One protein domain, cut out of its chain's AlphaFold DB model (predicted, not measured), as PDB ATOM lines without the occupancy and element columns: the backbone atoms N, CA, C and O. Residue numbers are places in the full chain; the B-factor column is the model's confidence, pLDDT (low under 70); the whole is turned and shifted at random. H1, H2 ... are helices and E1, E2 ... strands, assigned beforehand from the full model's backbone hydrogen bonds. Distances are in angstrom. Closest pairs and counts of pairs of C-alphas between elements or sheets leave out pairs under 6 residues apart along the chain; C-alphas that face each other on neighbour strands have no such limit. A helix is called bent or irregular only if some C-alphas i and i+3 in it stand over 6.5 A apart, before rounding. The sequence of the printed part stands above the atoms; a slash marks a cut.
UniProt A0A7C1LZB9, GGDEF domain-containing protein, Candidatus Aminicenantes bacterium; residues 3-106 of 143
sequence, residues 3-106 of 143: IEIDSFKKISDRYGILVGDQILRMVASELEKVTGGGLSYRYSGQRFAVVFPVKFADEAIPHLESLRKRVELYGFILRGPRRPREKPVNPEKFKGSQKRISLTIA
ATOM      1  N   ILE A   3     129.410 146.510 142.609       97.88
ATOM      2  CA  ILE A   3     128.378 147.286 141.925       97.88
ATOM      3  C   ILE A   3     127.862 148.358 142.875       97.88
ATOM      4  O   ILE A   3     127.596 148.074 144.046       97.88
ATOM      5  N   GLU A   4     127.656 149.565 142.369       96.88
ATOM      6  CA  GLU A   4     127.065 150.660 143.131       96.88
ATOM      7  C   GLU A   4     126.088 151.470 142.278       96.88
ATOM      8  O   GLU A   4     126.260 151.620 141.072       96.88
ATOM      9  N   ILE A   5     125.034 151.975 142.919       95.62
ATOM     10  CA  ILE A   5     124.023 152.814 142.275       95.62
ATOM     11  C   ILE A   5     124.553 154.239 142.144       95.62
ATOM     12  O   ILE A   5     124.913 154.875 143.140       95.62
ATOM     13  N   ASP A   6     124.528 154.768 140.924       94.25
ATOM     14  CA  ASP A   6     125.025 156.108 140.645       94.25
ATOM     15  C   ASP A   6     124.184 157.168 141.359       94.25
ATOM     16  O   ASP A   6     122.951 157.144 141.356       94.25
ATOM     17  N   SER A   7     124.858 158.142 141.974       91.31
ATOM     18  CA  SER A   7     124.208 159.265 142.663       91.31
ATOM     19  C   SER A   7     123.164 158.856 143.723       91.31
ATOM     20  O   SER A   7     122.284 159.660 144.049       91.31
ATOM     21  N   PHE A   8     123.266 157.657 144.318       92.56
ATOM     22  CA  PHE A   8     122.279 157.146 145.281       92.56
ATOM     23  C   PHE A   8     121.995 158.127 146.423       92.56
ATOM     24  O   PHE A   8     120.834 158.431 146.688       92.56
ATOM     25  N   LYS A   9     123.042 158.702 147.034       90.75
ATOM     26  CA  LYS A   9     122.890 159.694 148.109       90.75
ATOM     27  C   LYS A   9     122.060 160.906 147.668       90.75
ATOM     28  O   LYS A   9     121.167 161.341 148.383       90.75
ATOM     29  N   LYS A  10     122.293 161.431 146.458       91.75
ATOM     30  CA  LYS A  10     121.516 162.567 145.922       91.75
ATOM     31  C   LYS A  10     120.041 162.198 145.745       91.75
ATOM     32  O   LYS A  10     119.166 163.040 145.940       91.75
ATOM     33  N   ILE A  11     119.760 160.952 145.367       90.19
ATOM     34  CA  ILE A  11     118.398 160.442 145.191       90.19
ATOM     35  C   ILE A  11     117.719 160.251 146.552       90.19
ATOM     36  O   ILE A  11     116.591 160.712 146.724       90.19
ATOM     37  N   SER A  12     118.394 159.637 147.526       88.38
ATOM     38  CA  SER A  12     117.855 159.457 148.878       88.38
ATOM     39  C   SER A  12     117.624 160.789 149.587       88.38
ATOM     40  O   SER A  12     116.595 160.952 150.234       88.38
ATOM     41  N   ASP A  13     118.521 161.761 149.409       91.38
ATOM     42  CA  ASP A  13     118.381 163.102 149.985       91.38
ATOM     43  C   ASP A  13     117.197 163.853 149.349       91.38
ATOM     44  O   ASP A  13     116.465 164.565 150.032       91.38
ATOM     45  N   ARG A  14     116.962 163.667 148.041       90.44
ATOM     46  CA  ARG A  14     115.877 164.336 147.304       90.44
ATOM     47  C   ARG A  14     114.500 163.712 147.529       90.44
ATOM     48  O   ARG A  14     113.508 164.435 147.564       90.44
ATOM     49  N   TYR A  15     114.417 162.386 147.580       86.94
ATOM     50  CA  TYR A  15     113.143 161.653 147.584       86.94
ATOM     51  C   TYR A  15     112.849 160.941 148.910       86.94
ATOM     52  O   TYR A  15     111.768 160.377 149.073       86.94
ATOM     53  N   GLY A  16     113.778 160.992 149.862       88.56
ATOM     54  CA  GLY A  16     113.657 160.393 151.183       88.56
ATOM     55  C   GLY A  16     114.209 158.969 151.266       88.56
ATOM     56  O   GLY A  16     114.277 158.221 150.287       88.56
ATOM     57  N   ILE A  17     114.554 158.575 152.493       87.19
ATOM     58  CA  ILE A  17     115.185 157.286 152.820       87.19
ATOM     59  C   ILE A  17     114.328 156.103 152.351       87.19
ATOM     60  O   ILE A  17     114.845 155.157 151.766       87.19
ATOM     61  N   LEU A  18     113.002 156.183 152.517       87.38
ATOM     62  CA  LEU A  18     112.080 155.122 152.093       87.38
ATOM     63  C   LEU A  18     112.099 154.882 150.577       87.38
ATOM     64  O   LEU A  18     111.864 153.759 150.130       87.38
ATOM     65  N   VAL A  19     112.358 155.923 149.781       87.62
ATOM     66  CA  VAL A  19     112.505 155.790 148.327       87.62
ATOM     67  C   VAL A  19     113.850 155.158 147.994       87.62
ATOM     68  O   VAL A  19     113.892 154.255 147.163       87.62
ATOM     69  N   GLY A  20     114.920 155.549 148.693       90.50
ATOM     70  CA  GLY A  20     116.222 154.881 148.601       90.50
ATOM     71  C   GLY A  20     116.120 153.373 148.864       90.50
ATOM     72  O   GLY A  20     116.597 152.570 148.067       90.50
ATOM     73  N   ASP A  21     115.395 152.973 149.908       90.31
ATOM     74  CA  ASP A  21     115.140 151.564 150.232       90.31
ATOM     75  C   ASP A  21     114.411 150.809 149.113       90.31
ATOM     76  O   ASP A  21     114.734 149.659 148.804       90.31
ATOM     77  N   GLN A  22     113.423 151.442 148.479       90.12
ATOM     78  CA  GLN A  22     112.709 150.841 147.352       90.12
ATOM     79  C   GLN A  22     113.613 150.672 146.129       90.12
ATOM     80  O   GLN A  22     113.500 149.667 145.425       90.12
ATOM     81  N   ILE A  23     114.513 151.627 145.894       92.12
ATOM     82  CA  ILE A  23     115.507 151.557 144.825       92.12
ATOM     83  C   ILE A  23     116.471 150.395 145.074       92.12
ATOM     84  O   ILE A  23     116.683 149.588 144.171       92.12
ATOM     85  N   LEU A  24     116.977 150.240 146.301       94.00
ATOM     86  CA  LEU A  24     117.852 149.121 146.663       94.00
ATOM     87  C   LEU A  24     117.179 147.765 146.430       94.00
ATOM     88  O   LEU A  24     117.805 146.860 145.887       94.00
ATOM     89  N   ARG A  25     115.898 147.626 146.793       92.75
ATOM     90  CA  ARG A  25     115.132 146.389 146.548       92.75
ATOM     91  C   ARG A  25     114.924 146.117 145.062       92.75
ATOM     92  O   ARG A  25     114.985 144.966 144.647       92.75
ATOM     93  N   MET A  26     114.683 147.157 144.266       92.06
ATOM     94  CA  MET A  26     114.551 147.018 142.816       92.06
ATOM     95  C   MET A  26     115.867 146.536 142.197       92.06
ATOM     96  O   MET A  26     115.868 145.533 141.487       92.06
ATOM     97  N   VAL A  27     116.991 147.174 142.537       94.94
ATOM     98  CA  VAL A  27     118.311 146.773 142.027       94.94
ATOM     99  C   VAL A  27     118.670 145.357 142.483       94.94
ATOM    100  O   VAL A  27     119.147 144.568 141.674       94.94
ATOM    101  N   ALA A  28     118.355 144.985 143.728       94.94
ATOM    102  CA  ALA A  28     118.511 143.611 144.208       94.94
ATOM    103  C   ALA A  28     117.708 142.601 143.365       94.94
ATOM    104  O   ALA A  28     118.248 141.570 142.977       94.94
ATOM    105  N   SER A  29     116.463 142.921 142.997       94.12
ATOM    106  CA  SER A  29     115.651 142.040 142.143       94.12
ATOM    107  C   SER A  29     116.185 141.904 140.710       94.12
ATOM    108  O   SER A  29     115.947 140.892 140.057       94.12
ATOM    109  N   GLU A  30     116.917 142.903 140.207       95.12
ATOM    110  CA  GLU A  30     117.602 142.808 138.911       95.12
ATOM    111  C   GLU A  30     118.922 142.032 139.000       95.12
ATOM    112  O   GLU A  30     119.285 141.331 138.048       95.12
ATOM    113  N   LEU A  31     119.607 142.113 140.147       95.50
ATOM    114  CA  LEU A  31     120.806 141.336 140.464       95.50
ATOM    115  C   LEU A  31     120.514 139.834 140.568       95.50
ATOM    116  O   LEU A  31     121.303 139.036 140.075       95.50
ATOM    117  N   GLU A  32     119.363 139.447 141.121       95.06
ATOM    118  CA  GLU A  32     118.924 138.041 141.178       95.06
ATOM    119  C   GLU A  32     118.746 137.409 139.786       95.06
ATOM    120  O   GLU A  32     118.803 136.191 139.638       95.06
ATOM    121  N   LYS A  33     118.555 138.232 138.748       95.25
ATOM    122  CA  LYS A  33     118.388 137.793 137.353       95.25
ATOM    123  C   LYS A  33     119.708 137.738 136.584       95.25
ATOM    124  O   LYS A  33     119.698 137.577 135.361       95.25
ATOM    125  N   VAL A  34     120.846 137.956 137.243       95.88
ATOM    126  CA  VAL A  34     122.159 137.854 136.600       95.88
ATOM    127  C   VAL A  34     122.384 136.419 136.122       95.88
ATOM    128  O   VAL A  34     122.196 135.454 136.855       95.88
ATOM    129  N   THR A  35     122.766 136.287 134.855       94.12
ATOM    130  CA  THR A  35     123.076 135.004 134.216       94.12
ATOM    131  C   THR A  35     124.577 134.699 134.311       94.12
ATOM    132  O   THR A  35     125.328 135.458 134.917       94.12
ATOM    133  N   GLY A  36     125.032 133.562 133.770       91.81
ATOM    134  CA  GLY A  36     126.454 133.175 133.827       91.81
ATOM    135  C   GLY A  36     126.897 132.585 135.171       91.81
ATOM    136  O   GLY A  36     128.081 132.581 135.489       91.81
ATOM    137  N   GLY A  37     125.948 132.118 135.992       93.44
ATOM    138  CA  GLY A  37     126.229 131.509 137.298       93.44
ATOM    139  C   GLY A  37     126.663 132.499 138.384       93.44
ATOM    140  O   GLY A  37     127.138 132.070 139.432       93.44
ATOM    141  N   GLY A  38     126.524 133.806 138.142       94.50
ATOM    142  CA  GLY A  38     126.878 134.845 139.104       94.50
ATOM    143  C   GLY A  38     126.009 134.800 140.362       94.50
ATOM    144  O   GLY A  38     124.784 134.845 140.280       94.50
ATOM    145  N   LEU A  39     126.643 134.757 141.534       96.31
ATOM    146  CA  LEU A  39     125.971 134.854 142.830       96.31
ATOM    147  C   LEU A  39     126.034 136.291 143.342       96.31
ATOM    148  O   LEU A  39     127.124 136.841 143.518       96.31
ATOM    149  N   SER A  40     124.870 136.898 143.576       96.81
ATOM    150  CA  SER A  40     124.742 138.281 144.038       96.81
ATOM    151  C   SER A  40     124.640 138.397 145.559       96.81
ATOM    152  O   SER A  40     123.923 137.634 146.202       96.81
ATOM    153  N   TYR A  41     125.279 139.420 146.123       95.88
ATOM    154  CA  TYR A  41     125.307 139.717 147.553       95.88
ATOM    155  C   TYR A  41     125.141 141.217 147.799       95.88
ATOM    156  O   TYR A  41     125.599 142.046 147.012       95.88
ATOM    157  N   ARG A  42     124.546 141.584 148.939       95.38
ATOM    158  CA  ARG A  42     124.619 142.959 149.448       95.38
ATOM    159  C   ARG A  42     125.934 143.124 150.204       95.38
ATOM    160  O   ARG A  42     126.155 142.421 151.184       95.38
ATOM    161  N   TYR A  43     126.790 144.035 149.749       89.88
ATOM    162  CA  TYR A  43     128.133 144.197 150.306       89.88
ATOM    163  C   TYR A  43     128.142 145.189 151.470       89.88
ATOM    164  O   TYR A  43     128.524 144.842 152.584       89.88
ATOM    165  N   SER A  44     127.668 146.415 151.243       87.50
ATOM    166  CA  SER A  44     127.548 147.433 152.292       87.50
ATOM    167  C   SER A  44     126.629 148.559 151.834       87.50
ATOM    168  O   SER A  44     126.715 148.983 150.692       87.50
ATOM    169  N   GLY A  45     125.737 149.065 152.693       88.06
ATOM    170  CA  GLY A  45     124.885 150.221 152.366       88.06
ATOM    171  C   GLY A  45     124.159 150.098 151.012       88.06
ATOM    172  O   GLY A  45     123.178 149.356 150.906       88.06
ATOM    173  N   GLN A  46     124.670 150.833 150.015       90.25
ATOM    174  CA  GLN A  46     124.202 150.919 148.621       90.25
ATOM    175  C   GLN A  46     125.004 150.080 147.601       90.25
ATOM    176  O   GLN A  46     124.707 150.116 146.408       90.25
ATOM    177  N   ARG A  47     126.023 149.352 148.064       94.25
ATOM    178  CA  ARG A  47     126.916 148.507 147.267       94.25
ATOM    179  C   ARG A  47     126.479 147.052 147.272       94.25
ATOM    180  O   ARG A  47     126.097 146.487 148.306       94.25
ATOM    181  N   PHE A  48     126.648 146.424 146.123       97.31
ATOM    182  CA  PHE A  48     126.412 145.012 145.882       97.31
ATOM    183  C   PHE A  48     127.682 144.357 145.346       97.31
ATOM    184  O   PHE A  48     128.589 145.025 144.856       97.31
ATOM    185  N   ALA A  49     127.747 143.038 145.437       96.50
ATOM    186  CA  ALA A  49     128.801 142.245 144.832       96.50
ATOM    187  C   ALA A  49     128.182 141.108 144.028       96.50
ATOM    188  O   ALA A  49     127.158 140.556 144.422       96.50
ATOM    189  N   VAL A  50     128.819 140.744 142.920       96.81
ATOM    190  CA  VAL A  50     128.497 139.527 142.171       96.81
ATOM    191  C   VAL A  50     129.773 138.718 141.989       96.81
ATOM    192  O   VAL A  50     130.789 139.243 141.517       96.81
ATOM    193  N   VAL A  51     129.725 137.449 142.380       96.06
ATOM    194  CA  VAL A  51     130.833 136.497 142.258       96.06
ATOM    195  C   VAL A  51     130.491 135.497 141.165       96.06
ATOM    196  O   VAL A  51     129.489 134.797 141.270       96.06
ATOM    197  N   PHE A  52     131.322 135.429 140.129       95.94
ATOM    198  CA  PHE A  52     131.134 134.506 139.013       95.94
ATOM    199  C   PHE A  52     132.074 133.302 139.145       95.94
ATOM    200  O   PHE A  52     133.247 133.493 139.471       95.94
ATOM    201  N   PRO A  53     131.601 132.077 138.862       93.56
ATOM    202  CA  PRO A  53     132.422 130.871 138.831       93.56
ATOM    203  C   PRO A  53     133.121 130.697 137.467       93.56
ATOM    204  O   PRO A  53     133.155 129.597 136.924       93.56
ATOM    205  N   VAL A  54     133.645 131.784 136.898       90.75
ATOM    206  CA  VAL A  54     134.341 131.798 135.597       90.75
ATOM    207  C   VAL A  54     135.836 132.011 135.794       90.75
ATOM    208  O   VAL A  54     136.266 132.466 136.860       90.75
ATOM    209  N   LYS A  55     136.637 131.658 134.784       85.44
ATOM    210  CA  LYS A  55     138.091 131.809 134.872       85.44
ATOM    211  C   LYS A  55     138.504 133.244 134.572       85.44
ATOM    212  O   LYS A  55     139.319 133.776 135.318       85.44
ATOM    213  N   PHE A  56     137.920 133.846 133.538       91.19
ATOM    214  CA  PHE A  56     138.312 135.167 133.061       91.19
ATOM    215  C   PHE A  56     137.235 136.225 133.294       91.19
ATOM    216  O   PHE A  56     136.038 135.944 133.189       91.19
ATOM    217  N   ALA A  57     137.650 137.463 133.581       92.81
ATOM    218  CA  ALA A  57     136.712 138.582 133.744       92.81
ATOM    219  C   ALA A  57     135.847 138.798 132.489       92.81
ATOM    220  O   ALA A  57     134.646 139.048 132.614       92.81
ATOM    221  N   ASP A  58     136.428 138.615 131.303       94.62
ATOM    222  CA  ASP A  58     135.760 138.776 130.006       94.62
ATOM    223  C   ASP A  58     134.535 137.871 129.833       94.62
ATOM    224  O   ASP A  58     133.586 138.236 129.143       94.62
ATOM    225  N   GLU A  59     134.501 136.719 130.509       94.94
ATOM    226  CA  GLU A  59     133.341 135.823 130.501       94.94
ATOM    227  C   GLU A  59     132.171 136.399 131.320       94.94
ATOM    228  O   GLU A  59     131.006 136.168 131.003       94.94
ATOM    229  N   ALA A  60     132.459 137.182 132.365       96.00
ATOM    230  CA  ALA A  60     131.450 137.806 133.220       96.00
ATOM    231  C   ALA A  60     130.931 139.145 132.666       96.00
ATOM    232  O   ALA A  60     129.780 139.513 132.931       96.00
ATOM    233  N   ILE A  61     131.750 139.874 131.898       96.62
ATOM    234  CA  ILE A  61     131.424 141.217 131.384       96.62
ATOM    235  C   ILE A  61     130.092 141.251 130.607       96.62
ATOM    236  O   ILE A  61     129.267 142.108 130.927       96.62
ATOM    237  N   PRO A  62     129.782 140.330 129.670       97.62
ATOM    238  CA  PRO A  62     128.506 140.349 128.947       97.62
ATOM    239  C   PRO A  62     127.275 140.233 129.859       97.62
ATOM    240  O   PRO A  62     126.247 140.876 129.624       97.62
ATOM    241  N   HIS A  63     127.372 139.442 130.931       97.12
ATOM    242  CA  HIS A  63     126.296 139.269 131.909       97.12
ATOM    243  C   HIS A  63     126.085 140.534 132.748       97.12
ATOM    244  O   HIS A  63     124.944 140.929 133.015       97.12
ATOM    245  N   LEU A  64     127.182 141.191 133.122       97.31
ATOM    246  CA  LEU A  64     127.175 142.458 133.848       97.31
ATOM    247  C   LEU A  64     126.678 143.615 132.977       97.31
ATOM    248  O   LEU A  64     125.909 144.445 133.454       97.31
ATOM    249  N   GLU A  65     127.017 143.629 131.691       97.69
ATOM    250  CA  GLU A  65     126.536 144.643 130.749       97.69
ATOM    251  C   GLU A  65     125.032 144.495 130.497       97.69
ATOM    252  O   GLU A  65     124.295 145.482 130.438       97.69
ATOM    253  N   SER A  66     124.539 143.254 130.434       97.19
ATOM    254  CA  SER A  66     123.101 142.987 130.409       97.19
ATOM    255  C   SER A  66     122.412 143.517 131.672       97.19
ATOM    256  O   SER A  66     121.378 144.174 131.568       97.19
ATOM    257  N   LEU A  67     122.983 143.282 132.859       96.69
ATOM    258  CA  LEU A  67     122.463 143.827 134.119       96.69
ATOM    259  C   LEU A  67     122.431 145.361 134.105       96.69
ATOM    260  O   LEU A  67     121.390 145.939 134.419       96.69
ATOM    261  N   ARG A  68     123.535 146.010 133.718       97.19
ATOM    262  CA  ARG A  68     123.652 147.474 133.640       97.19
ATOM    263  C   ARG A  68     122.540 148.067 132.776       97.19
ATOM    264  O   ARG A  68     121.780 148.913 133.246       97.19
ATOM    265  N   LYS A  69     122.377 147.538 131.560       96.25
ATOM    266  CA  LYS A  69     121.317 147.948 130.627       96.25
ATOM    267  C   LYS A  69     119.918 147.699 131.182       96.25
ATOM    268  O   LYS A  69     119.042 148.535 130.994       96.25
ATOM    269  N   ARG A  70     119.675 146.576 131.871       94.81
ATOM    270  CA  ARG A  70     118.361 146.310 132.483       94.81
ATOM    271  C   ARG A  70     118.017 147.337 133.554       94.81
ATOM    272  O   ARG A  70     116.896 147.835 133.544       94.81
ATOM    273  N   VAL A  71     118.956 147.674 134.439       94.25
ATOM    274  CA  VAL A  71     118.727 148.681 135.488       94.25
ATOM    275  C   VAL A  71     118.463 150.060 134.874       94.25
ATOM    276  O   VAL A  71     117.492 150.714 135.258       94.25
ATOM    277  N   GLU A  72     119.262 150.444 133.876       94.31
ATOM    278  CA  GLU A  72     119.101 151.688 133.112       94.31
ATOM    279  C   GLU A  72     117.726 151.782 132.431       94.31
ATOM    280  O   GLU A  72     117.020 152.783 132.568       94.31
ATOM    281  N   LEU A  73     117.309 150.718 131.738       89.75
ATOM    282  CA  LEU A  73     116.041 150.674 131.004       89.75
ATOM    283  C   LEU A  73     114.817 150.567 131.913       89.75
ATOM    284  O   LEU A  73     113.758 151.095 131.566       89.75
ATOM    285  N   TYR A  74     114.930 149.865 133.044       83.69
ATOM    286  CA  TYR A  74     113.803 149.658 133.948       83.69
ATOM    287  C   TYR A  74     113.283 151.006 134.455       83.69
ATOM    288  O   TYR A  74     112.083 151.284 134.361       83.69
ATOM    289  N   GLY A  75     114.195 151.861 134.930       70.19
ATOM    290  CA  GLY A  75     113.864 153.134 135.561       70.19
ATOM    291  C   GLY A  75     113.015 152.956 136.829       70.19
ATOM    292  O   GLY A  75     112.185 152.060 136.966       70.19
ATOM    293  N   PHE A  76     113.188 153.822 137.820       82.31
ATOM    294  CA  PHE A  76     112.396 153.728 139.044       82.31
ATOM    295  C   PHE A  76     111.154 154.607 138.971       82.31
ATOM    296  O   PHE A  76     111.229 155.833 138.924       82.31
ATOM    297  N   ILE A  77     109.980 153.981 138.986       81.06
ATOM    298  CA  ILE A  77     108.709 154.704 139.055       81.06
ATOM    299  C   ILE A  77     108.438 155.064 140.515       81.06
ATOM    300  O   ILE A  77     108.140 154.191 141.336       81.06
ATOM    301  N   LEU A  78     108.491 156.360 140.828       75.81
ATOM    302  CA  LEU A  78     108.156 156.868 142.149       75.81
ATOM    303  C   LEU A  78     106.690 156.538 142.456       75.81
ATOM    304  O   LEU A  78     105.766 156.969 141.758       75.81
ATOM    305  N   ARG A  79     106.475 155.737 143.501       71.38
ATOM    306  CA  ARG A  79     105.134 155.341 143.933       71.38
ATOM    307  C   ARG A  79     104.431 156.562 144.525       71.38
ATOM    308  O   ARG A  79     104.899 157.130 145.505       71.38
ATOM    309  N   GLY A  80     103.305 156.961 143.937       64.88
ATOM    310  CA  GLY A  80     102.464 158.010 144.511       64.88
ATOM    311  C   GLY A  80     101.901 157.589 145.881       64.88
ATOM    312  O   GLY A  80     101.638 156.400 146.084       64.88
ATOM    313  N   PRO A  81     101.649 158.539 146.800       59.81
ATOM    314  CA  PRO A  81     101.249 158.257 148.186       59.81
ATOM    315  C   PRO A  81      99.917 157.500 148.316       59.81
ATOM    316  O   PRO A  81      99.631 156.934 149.363       59.81
ATOM    317  N   ARG A  82      99.101 157.470 147.256       62.41
ATOM    318  CA  ARG A  82      97.787 156.815 147.232       62.41
ATOM    319  C   ARG A  82      97.785 155.404 146.641       62.41
ATOM    320  O   ARG A  82      96.720 154.800 146.593       62.41
ATOM    321  N   ARG A  83      98.916 154.865 146.159       65.56
ATOM    322  CA  ARG A  83      98.921 153.525 145.545       65.56
ATOM    323  C   ARG A  83      98.834 152.440 146.636       65.56
ATOM    324  O   ARG A  83      99.678 152.436 147.530       65.56
ATOM    325  N   PRO A  84      97.850 151.528 146.578       66.00
ATOM    326  CA  PRO A  84      97.672 150.496 147.594       66.00
ATOM    327  C   PRO A  84      98.855 149.521 147.619       66.00
ATOM    328  O   PRO A  84      99.538 149.325 146.609       66.00
ATOM    329  N   ARG A  85      99.117 148.945 148.803       67.06
ATOM    330  CA  ARG A  85     100.216 147.985 149.032       67.06
ATOM    331  C   ARG A  85     100.039 146.710 148.210       67.06
ATOM    332  O   ARG A  85     101.022 146.169 147.716       67.06
ATOM    333  N   GLU A  86      98.795 146.280 148.044       72.94
ATOM    334  CA  GLU A  86      98.407 145.149 147.207       72.94
ATOM    335  C   GLU A  86      97.875 145.629 145.859       72.94
ATOM    336  O   GLU A  86      97.423 146.771 145.721       72.94
ATOM    337  N   LYS A  87      97.940 144.756 144.846       68.62
ATOM    338  CA  LYS A  87      97.439 145.066 143.506       68.62
ATOM    339  C   LYS A  87      95.927 145.321 143.604       68.62
ATOM    340  O   LYS A  87      95.182 144.387 143.886       68.62
ATOM    341  N   PRO A  88      95.457 146.559 143.381       71.00
ATOM    342  CA  PRO A  88      94.043 146.859 143.510       71.00
ATOM    343  C   PRO A  88      93.275 146.224 142.358       71.00
ATOM    344  O   PRO A  88      93.786 146.139 141.238       71.00
ATOM    345  N   VAL A  89      92.016 145.875 142.620       78.56
ATOM    346  CA  VAL A  89      91.081 145.338 141.618       78.56
ATOM    347  C   VAL A  89      90.959 146.269 140.404       78.56
ATOM    348  O   VAL A  89      90.777 145.802 139.287       78.56
ATOM    349  N   ASN A  90      91.128 147.584 140.600       77.19
ATOM    350  CA  ASN A  90      91.083 148.569 139.523       77.19
ATOM    351  C   ASN A  90      92.343 149.472 139.501       77.19
ATOM    352  O   ASN A  90      92.353 150.540 140.122       77.19
ATOM    353  N   PRO A  91      93.428 149.052 138.818       68.50
ATOM    354  CA  PRO A  91      94.715 149.760 138.788       68.50
ATOM    355  C   PRO A  91      94.659 151.160 138.167       68.50
ATOM    356  O   PRO A  91      95.445 152.027 138.551       68.50
ATOM    357  N   GLU A  92      93.727 151.389 137.238       70.56
ATOM    358  CA  GLU A  92      93.549 152.660 136.524       70.56
ATOM    359  C   GLU A  92      93.263 153.826 137.486       70.56
ATOM    360  O   GLU A  92      93.816 154.910 137.324       70.56
ATOM    361  N   LYS A  93      92.502 153.587 138.568       67.69
ATOM    362  CA  LYS A  93      92.168 154.613 139.581       67.69
ATOM    363  C   LYS A  93      93.371 155.120 140.382       67.69
ATOM    364  O   LYS A  93      93.275 156.144 141.054       67.69
ATOM    365  N   PHE A  94      94.500 154.416 140.320       65.12
ATOM    366  CA  PHE A  94      95.730 154.761 141.034       65.12
ATOM    367  C   PHE A  94      96.847 155.242 140.096       65.12
ATOM    368  O   PHE A  94      97.991 155.407 140.535       65.12
ATOM    369  N   LYS A  95      96.536 155.500 138.817       58.88
ATOM    370  CA  LYS A  95      97.440 156.161 137.867       58.88
ATOM    371  C   LYS A  95      97.504 157.669 138.151       58.88
ATOM    372  O   LYS A  95      96.938 158.481 137.434       58.88
ATOM    373  N   GLY A  96      98.196 158.046 139.225       61.19
ATOM    374  CA  GLY A  96      98.711 159.414 139.373       61.19
ATOM    375  C   GLY A  96      99.880 159.675 138.414       61.19
ATOM    376  O   GLY A  96     100.320 158.761 137.710       61.19
ATOM    377  N   SER A  97     100.425 160.897 138.413       59.72
ATOM    378  CA  SER A  97     101.630 161.229 137.645       59.72
ATOM    379  C   SER A  97     102.789 160.314 138.059       59.72
ATOM    380  O   SER A  97     103.338 160.395 139.158       59.72
ATOM    381  N   GLN A  98     103.139 159.376 137.181       67.69
ATOM    382  CA  GLN A  98     104.239 158.449 137.413       67.69
ATOM    383  C   GLN A  98     105.552 159.188 137.168       67.69
ATOM    384  O   GLN A  98     106.044 159.244 136.042       67.69
ATOM    385  N   LYS A  99     106.125 159.780 138.221       75.94
ATOM    386  CA  LYS A  99     107.459 160.376 138.126       75.94
ATOM    387  C   LYS A  99     108.482 159.254 137.968       75.94
ATOM    388  O   LYS A  99     108.695 158.474 138.895       75.94
ATOM    389  N   ARG A 100     109.096 159.164 136.789       83.31
ATOM    390  CA  ARG A 100     110.220 158.259 136.538       83.31
ATOM    391  C   ARG A 100     111.510 158.895 137.042       83.31
ATOM    392  O   ARG A 100     111.786 160.059 136.768       83.31
ATOM    393  N   ILE A 101     112.276 158.123 137.794       86.62
ATOM    394  CA  ILE A 101     113.634 158.428 138.224       86.62
ATOM    395  C   ILE A 101     114.541 157.542 137.376       86.62
ATOM    396  O   ILE A 101     114.432 156.317 137.441       86.62
ATOM    397  N   SER A 102     115.392 158.156 136.554       88.38
ATOM    398  CA  SER A 102     116.440 157.410 135.857       88.38
ATOM    399  C   SER A 102     117.433 156.882 136.886       88.38
ATOM    400  O   SER A 102     117.801 157.617 137.806       88.38
ATOM    401  N   LEU A 103     117.816 155.616 136.756       92.12
ATOM    402  CA  LEU A 103     118.772 154.959 137.634       92.12
ATOM    403  C   LEU A 103     119.783 154.208 136.796       92.12
ATOM    404  O   LEU A 103     119.407 153.443 135.918       92.12
ATOM    405  N   THR A 104     121.046 154.389 137.130       95.88
ATOM    406  CA  THR A 104     122.163 153.691 136.507       95.88
ATOM    407  C   THR A 104     123.048 153.099 137.596       95.88
ATOM    408  O   THR A 104     122.933 153.449 138.779       95.88
ATOM    409  N   ILE A 105     123.879 152.138 137.206       96.94
ATOM    410  CA  ILE A 105     124.844 151.494 138.093       96.94
ATOM    411  C   ILE A 105     126.230 151.548 137.460       96.94
ATOM    412  O   ILE A 105     126.377 151.339 136.255       96.94
ATOM    413  N   ALA A 106     127.235 151.759 138.300       97.94
ATOM    414  CA  ALA A 106     128.632 151.550 137.964       97.94
ATOM    415  C   ALA A 106     129.080 150.175 138.473       97.94
ATOM    416  O   ALA A 106     128.594 149.685 139.502       97.94
TER     417      ALA A 106
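Overview. This is residues 3 to 106 of the 143 residues of the protein "GGDEF domain-containing protein" of Candidatus Aminicenantes bacterium (UniProt A0A7C1LZB9). A small three-stranded sheet has the helix H2 over one face; H1 packs on residues 18 to 20 of H2, and the long helix H3 crosses H2 near its other end, with its residues 67 to 71 packing there. From H3 the printed part loops far out to the short helix H4 and comes back to E1, and residues 85 to 90 of this excursion stick out; H3 and the loop make the length. The printed part has 104 residues, with four named helices and three named strands in the order E1 H1 H2 E2 E3 H3 H4; the sheet runs E1 E3 E2, antiparallel, and the class is mixed, helices and strands. It is only just loose, close to compact, with a radius of gyration of the C-alphas of 15.7 A, and elongated, spanning 51 by 31 by 19 A.

Along the chain. Find C-alpha 3 at (128.378, 147.286, 141.925), where E1, residues 3 to 5, begins. H1 follows at residues 8 to 15, 10.4 A long, then H2 at residues 17 to 31, 20.9 A. Next come E2, residues 39 to 44, 15.8 A, and E3, residues 47 to 51, 13.6 A. From C-alpha 57 at (136.712, 138.582, 133.744), H3 runs 25.4 A to residue 74; it is irregular, but only just: C-alphas 59 and 62 are 6.8 A apart. H4, residues 91 to 94, ends with C-alpha 94 at (95.730, 154.761, 141.034).

Arrangement. Look first at E1 and E3, antiparallel at 152 degrees, with N 3 and O 48 within hydrogen-bond range at 2.8 A. E2 and E3 form a hairpin, antiparallel at 151 degrees, with N 41 and O 49 at 2.8 A. H2 is on the sheet at a height of 9.5 A, over E3 and along the strands, at 11 degrees on the local plane: two layers, a sheet with a helix on one face. E1, H1 H2 and E2 form a split strand-helix-strand unit, two strands running the same way with E3 between them, and its crossover is right-handed. H1 touches residues 18 to 20 of H2 at a steep tilt of 47 degrees, opposite ways; the closest C-alphas, of Ser 12 and Gly 20, are 4.9 A apart. H3 touches H2 at a steep tilt of 46 degrees, opposite ways; the closest C-alphas, of Val 27 and Val 71, are 6.8 A apart. H3 only grazes the sheet, with residues 60 to 71, and H4 is apart from H3. Every O i to N i+4 pair is within hydrogen-bond range in H1 and H2, and 12 of 14 are in H3; H4 is too short for one.

Size, cuts and confidence. The two C-alphas farthest apart, of Lys 55 and Lys 93, are 51.5 A apart, while C-alphas 3 and 106 are 5.8 A apart. Residues 105 to 106 pair antiparallel with residues 4 to 5 of E1, and residues 76 to 77 with residues 100 to 101. The link from H3 to H4, 16 residues, is long, and the printed part has no cut. The mean pLDDT of the printed part is 87.3; look for values under 70 at residues 80 to 85, 87, 91 and 93 to 98.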